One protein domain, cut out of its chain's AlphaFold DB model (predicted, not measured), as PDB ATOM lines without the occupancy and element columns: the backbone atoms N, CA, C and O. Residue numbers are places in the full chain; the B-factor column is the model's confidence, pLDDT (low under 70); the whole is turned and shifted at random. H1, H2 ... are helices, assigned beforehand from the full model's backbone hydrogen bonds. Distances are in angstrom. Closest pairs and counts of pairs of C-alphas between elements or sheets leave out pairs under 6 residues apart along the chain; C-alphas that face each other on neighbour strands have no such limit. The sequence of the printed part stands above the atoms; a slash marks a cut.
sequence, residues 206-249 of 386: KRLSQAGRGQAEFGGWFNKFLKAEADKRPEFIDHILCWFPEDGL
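This is residues 206 to 249 of the 386 residues of the protein "ATPase_AAA_core domain-containing protein" of Azoarcus sp. PHD (UniProt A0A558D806). Two short helices, H1 and H3, run side by side in opposite ways, and the longer helix H2 crosses at one end of this pair, where H1 ends and H3 begins. From the far end of H3 a tail, residues 242 to 249, sticks out and makes much of the length. The printed part has 44 residues with three named helices, H1, H2 and H3 in that order along the chain, and no named strand; its class is all helix. With a radius of gyration of the C-alphas of 11.2 A it is only just loose, close to compact, and its C-alphas span 38 by 20 by 11 A, an elongated outline.

Find C-alpha 206 at (168.273, 260.904, 313.707); there H1 begins, and it runs through residues 206 to 212, 9.9 A from first to last C-alpha. Read on through residues 213 to 219 to C-alpha 220 at (164.686, 267.972, 298.395), where H2 begins; it holds residues 220 to 232 and is 18.5 A long from first to last C-alpha. After residues 233 to 235 comes H3, residues 236 to 241, 8.8 A from first to last C-alpha, ending at C-alpha 241 at (176.864, 257.882, 313.066).

Begin at H1 and look at its last residue: H1 and H2 touch, and their closest C-alphas, those of Gly 212 and Lys 227, are 4.5 A apart. Their lines stand at a steep tilt of 69 degrees, only just short of about perpendicular, and they run the same way. Next compare H1 with H3: they touch, the closest C-alphas being those of Ser 209 and Ile 237, 6.2 A apart. Their lines stand at a shallow tilt of 5 degrees, and they run opposite ways. H2 and H3 only just touch, with 3 pairs of C-alphas within 8 A, and they touch only at the corner by their link. H2 touches H3 with residues 229 to 230 alone; the closest C-alphas of the two helices are those of Ala 230 and Phe 236, 5.4 A apart. Their lines are only just about perpendicular, at 70.4 degrees. Along the backbones of H1, H2 and H3, every O i to N i+4 pair is within hydrogen-bond range.

The two C-alphas farthest apart are those of Gly 220 and Leu 249, at 38.4 A. Residues 242 to 249 stand free; without them the body has 36 residues and spans 23 by 19 by 10 A. The printed part has no cut. The link from H1 to H2 is short and the link from H2 to H3 is tight. The mean pLDDT of the printed part is 84.0, and the model's confidence is low, under 70, at residues 245 to 249.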
ATOM      1  N   LYS A 206     169.459 261.612 314.185       88.38
ATOM      2  CA  LYS A 206     168.273 260.904 313.707       88.38
ATOM      3  C   LYS A 206     167.871 261.376 312.309       88.38
ATOM      4  O   LYS A 206     167.734 260.535 311.425       88.38
ATOM      5  N   ARG A 207     167.769 262.691 312.091       89.19
ATOM      6  CA  ARG A 207     167.401 263.283 310.792       89.19
ATOM      7  C   ARG A 207     168.369 262.881 309.680       89.19
ATOM      8  O   ARG A 207     167.930 262.448 308.620       89.19
ATOM      9  N   LEU A 208     169.680 262.961 309.923       90.38
ATOM     10  CA  LEU A 208     170.705 262.558 308.951       90.38
ATOM     11  C   LEU A 208     170.613 261.066 308.607       90.38
ATOM     12  O   LEU A 208     170.619 260.702 307.431       90.38
ATOM     13  N   SER A 209     170.459 260.204 309.616       89.31
ATOM     14  CA  SER A 209     170.310 258.758 309.410       89.31
ATOM     15  C   SER A 209     169.026 258.412 308.643       89.31
ATOM     16  O   SER A 209     169.049 257.623 307.697       89.31
ATOM     17  N   GLN A 210     167.904 259.037 309.001       91.25
ATOM     18  CA  GLN A 210     166.611 258.872 308.333       91.25
ATOM     19  C   GLN A 210     166.650 259.355 306.876       91.25
ATOM     20  O   GLN A 210     166.163 258.650 305.988       91.25
ATOM     21  N   ALA A 211     167.285 260.498 306.609       90.38
ATOM     22  CA  ALA A 211     167.486 261.016 305.259       90.38
ATOM     23  C   ALA A 211     168.348 260.090 304.393       90.38
ATOM     24  O   ALA A 211     167.980 259.802 303.254       90.38
ATOM     25  N   GLY A 212     169.440 259.546 304.944       88.56
ATOM     26  CA  GLY A 212     170.244 258.516 304.274       88.56
ATOM     27  C   GLY A 212     169.430 257.266 303.921       88.56
ATOM     28  O   GLY A 212     169.640 256.654 302.879       88.56
ATOM     29  N   ARG A 213     168.416 256.934 304.730       88.94
ATOM     30  CA  ARG A 213     167.455 255.842 304.474       88.94
ATOM     31  C   ARG A 213     166.298 256.233 303.543       88.94
ATOM     32  O   ARG A 213     165.448 255.397 303.248       88.94
ATOM     33  N   GLY A 214     166.267 257.471 303.049       87.94
ATOM     34  CA  GLY A 214     165.294 257.958 302.065       87.94
ATOM     35  C   GLY A 214     164.062 258.649 302.653       87.94
ATOM     36  O   GLY A 214     163.108 258.892 301.918       87.94
ATOM     37  N   GLN A 215     164.059 258.969 303.949       90.19
ATOM     38  CA  GLN A 215     162.995 259.769 304.565       90.19
ATOM     39  C   GLN A 215     163.200 261.264 304.296       90.19
ATOM     40  O   GLN A 215     164.320 261.744 304.130       90.19
ATOM     41  N   ALA A 216     162.099 262.012 304.225       87.44
ATOM     42  CA  ALA A 216     162.124 263.413 303.829       87.44
ATOM     43  C   ALA A 216     162.405 264.358 305.017       87.44
ATOM     44  O   ALA A 216     161.504 265.050 305.475       87.44
ATOM     45  N   GLU A 217     163.653 264.409 305.492       86.56
ATOM     46  CA  GLU A 217     164.030 265.193 306.690       86.56
ATOM     47  C   GLU A 217     164.624 266.580 306.382       86.56
ATOM     48  O   GLU A 217     164.609 267.480 307.230       86.56
ATOM     49  N   PHE A 218     165.164 266.765 305.174       83.81
ATOM     50  CA  PHE A 218     165.760 268.021 304.705       83.81
ATOM     51  C   PHE A 218     165.149 268.528 303.387       83.81
ATOM     52  O   PHE A 218     164.214 267.947 302.832       83.81
ATOM     53  N   GLY A 219     165.698 269.622 302.849       79.25
ATOM     54  CA  GLY A 219     165.363 270.100 301.509       79.25
ATOM     55  C   GLY A 219     165.581 269.021 300.439       79.25
ATOM     56  O   GLY A 219     166.470 268.172 300.546       79.25
ATOM     57  N   GLY A 220     164.768 269.057 299.379       81.69
ATOM     58  CA  GLY A 220     164.686 267.972 298.395       81.69
ATOM     59  C   GLY A 220     166.011 267.620 297.707       81.69
ATOM     60  O   GLY A 220     166.239 266.452 297.403       81.69
ATOM     61  N   TRP A 221     166.895 268.597 297.483       84.56
ATOM     62  CA  TRP A 221     168.231 268.340 296.935       84.56
ATOM     63  C   TRP A 221     169.118 267.574 297.924       84.56
ATOM     64  O   TRP A 221     169.682 266.542 297.562       84.56
ATOM     65  N   PHE A 222     169.194 268.027 299.178       84.19
ATOM     66  CA  PHE A 222     170.080 267.430 300.176       84.19
ATOM     67  C   PHE A 222     169.630 266.019 300.579       84.19
ATOM     68  O   PHE A 222     170.454 265.115 300.645       84.19
ATOM     69  N   ASN A 223     168.320 265.783 300.724       87.50
ATOM     70  CA  ASN A 223     167.796 264.425 300.929       87.50
ATOM     71  C   ASN A 223     168.178 263.479 299.784       87.50
ATOM     72  O   ASN A 223     168.599 262.350 300.028       87.50
ATOM     73  N   LYS A 224     168.048 263.932 298.527       88.56
ATOM     74  CA  LYS A 224     168.438 263.127 297.359       88.56
ATOM     75  C   LYS A 224     169.931 262.822 297.363       88.56
ATOM     76  O   LYS A 224     170.302 261.695 297.055       88.56
ATOM     77  N   PHE A 225     170.765 263.799 297.720       89.50
ATOM     78  CA  PHE A 225     172.203 263.602 297.873       89.50
ATOM     79  C   PHE A 225     172.514 262.545 298.940       89.50
ATOM     80  O   PHE A 225     173.183 261.564 298.631       89.50
ATOM     81  N   LEU A 226     171.972 262.690 300.155       89.88
ATOM     82  CA  LEU A 226     172.213 261.752 301.257       89.88
ATOM     83  C   LEU A 226     171.775 260.326 300.909       89.88
ATOM     84  O   LEU A 226     172.525 259.383 301.153       89.88
ATOM     85  N   LYS A 227     170.600 260.165 300.288       91.38
ATOM     86  CA  LYS A 227     170.116 258.857 299.834       91.38
ATOM     87  C   LYS A 227     171.009 258.259 298.748       91.38
ATOM     88  O   LYS A 227     171.349 257.084 298.820       91.38
ATOM     89  N   ALA A 228     171.403 259.058 297.757       91.75
ATOM     90  CA  ALA A 228     172.259 258.590 296.672       91.75
ATOM     91  C   ALA A 228     173.650 258.175 297.171       91.75
ATOM     92  O   ALA A 228     174.215 257.213 296.658       91.75
ATOM     93  N   GLU A 229     174.206 258.874 298.160       90.12
ATOM     94  CA  GLU A 229     175.487 258.502 298.760       90.12
ATOM     95  C   GLU A 229     175.381 257.247 299.626       90.12
ATOM     96  O   GLU A 229     176.240 256.375 299.507       90.12
ATOM     97  N   ALA A 230     174.302 257.101 300.402       90.31
ATOM     98  CA  ALA A 230     174.024 255.878 301.153       90.31
ATOM     99  C   ALA A 230     173.829 254.652 300.241       90.31
ATOM    100  O   ALA A 230     174.290 253.565 300.569       90.31
ATOM    101  N   ASP A 231     173.198 254.821 299.073       89.75
ATOM    102  CA  ASP A 231     173.006 253.731 298.104       89.75
ATOM    103  C   ASP A 231     174.312 253.288 297.434       89.75
ATOM    104  O   ASP A 231     174.468 252.116 297.093       89.75
ATOM    105  N   LYS A 232     175.254 254.215 297.225       92.44
ATOM    106  CA  LYS A 232     176.564 253.908 296.631       92.44
ATOM    107  C   LYS A 232     177.537 253.293 297.634       92.44
ATOM    108  O   LYS A 232     178.411 252.536 297.223       92.44
ATOM    109  N   ARG A 233     177.436 253.679 298.908       89.12
ATOM    110  CA  ARG A 233     178.391 253.358 299.977       89.12
ATOM    111  C   ARG A 233     177.630 252.860 301.208       89.12
ATOM    112  O   ARG A 233     177.135 253.693 301.971       89.12
ATOM    113  N   PRO A 234     177.525 251.535 301.417       82.38
ATOM    114  CA  PRO A 234     176.820 250.960 302.564       82.38
ATOM    115  C   PRO A 234     177.285 251.520 303.919       82.38
ATOM    116  O   PRO A 234     176.463 251.746 304.803       82.38
ATOM    117  N   GLU A 235     178.577 251.826 304.050       86.12
ATOM    118  CA  GLU A 235     179.221 252.384 305.241       86.12
ATOM    119  C   GLU A 235     178.960 253.886 305.464       86.12
ATOM    120  O   GLU A 235     179.309 254.439 306.506       86.12
ATOM    121  N   PHE A 236     178.356 254.595 304.504       87.31
ATOM    122  CA  PHE A 236     178.171 256.049 304.588       87.31
ATOM    123  C   PHE A 236     177.337 256.468 305.803       87.31
ATOM    124  O   PHE A 236     177.645 257.465 306.459       87.31
ATOM    125  N   ILE A 237     176.296 255.696 306.124       87.06
ATOM    126  CA  ILE A 237     175.472 255.955 307.308       87.06
ATOM    127  C   ILE A 237     176.283 255.703 308.581       87.06
ATOM    128  O   ILE A 237     176.184 256.504 309.508       87.06
ATOM    129  N   ASP A 238     177.115 254.662 308.619       84.94
ATOM    130  CA  ASP A 238     177.970 254.368 309.774       84.94
ATOM    131  C   ASP A 238     178.970 255.504 310.014       84.94
ATOM    132  O   ASP A 238     179.099 255.985 311.137       84.94
ATOM    133  N   HIS A 239     179.571 256.050 308.953       85.25
ATOM    134  CA  HIS A 239     180.432 257.231 309.053       85.25
ATOM    135  C   HIS A 239     179.716 258.460 309.628       85.25
ATOM    136  O   HIS A 239     180.299 259.168 310.449       85.25
ATOM    137  N   ILE A 240     178.461 258.711 309.232       84.44
ATOM    138  CA  ILE A 240     177.642 259.784 309.821       84.44
ATOM    139  C   ILE A 240     177.391 259.507 311.305       84.44
ATOM    140  O   ILE A 240     177.450 260.424 312.121       84.44
ATOM    141  N   LEU A 241     177.106 258.256 311.674       83.94
ATOM    142  CA  LEU A 241     176.864 257.882 313.066       83.94
ATOM    143  C   LEU A 241     178.116 258.075 313.931       83.94
ATOM    144  O   LEU A 241     177.970 258.507 315.073       83.94
ATOM    145  N   CYS A 242     179.314 257.861 313.377       82.50
ATOM    146  CA  CYS A 242     180.593 258.108 314.047       82.50
ATOM    147  C   CYS A 242     180.911 259.595 314.286       82.50
ATOM    148  O   CYS A 242     181.804 259.893 315.074       82.50
ATOM    149  N   TRP A 243     180.209 260.541 313.646       81.38
ATOM    150  CA  TRP A 243     180.353 261.970 313.978       81.38
ATOM    151  C   TRP A 243     179.804 262.305 315.365       81.38
ATOM    152  O   TRP A 243     180.156 263.333 315.939       81.38
ATOM    153  N   PHE A 244     178.929 261.450 315.893       76.81
ATOM    154  CA  PHE A 244     178.344 261.599 317.213       76.81
ATOM    155  C   PHE A 244     179.133 260.713 318.175       76.81
ATOM    156  O   PHE A 244     178.955 259.493 318.117       76.81
ATOM    157  N   PRO A 245     180.005 261.284 319.027       64.69
ATOM    158  CA  PRO A 245     180.759 260.490 319.985       64.69
ATOM    159  C   PRO A 245     179.786 259.708 320.874       64.69
ATOM    160  O   PRO A 245     178.760 260.243 321.301       64.69
ATOM    161  N   GLU A 246     180.083 258.434 321.111       61.53
ATOM    162  CA  GLU A 246     179.359 257.651 322.110       61.53
ATOM    163  C   GLU A 246     179.662 258.191 323.513       61.53
ATOM    164  O   GLU A 246     180.704 258.818 323.735       61.53
ATOM    165  N   ASP A 247     178.743 257.962 324.456       60.75
ATOM    166  CA  ASP A 247     178.974 258.290 325.860       60.75
ATOM    167  C   ASP A 247     180.308 257.686 326.319       60.75
ATOM    168  O   ASP A 247     180.598 256.507 326.100       60.75
ATOM    169  N   GLY A 248     181.140 258.498 326.971       55.81
ATOM    170  CA  GLY A 248     182.388 258.012 327.543       55.81
ATOM    171  C   GLY A 248     182.113 257.003 328.660       55.81
ATOM    172  O   GLY A 248     181.371 257.289 329.598       55.81
ATOM    173  N   LEU A 249     182.743 255.829 328.601       58.91
ATOM    174  CA  LEU A 249     182.720 254.864 329.699       58.91
ATOM    175  C   LEU A 249     183.558 255.389 330.872       58.91
ATOM    176  O   LEU A 249     184.788 255.439 330.803       58.91
TER     177      LEU A 249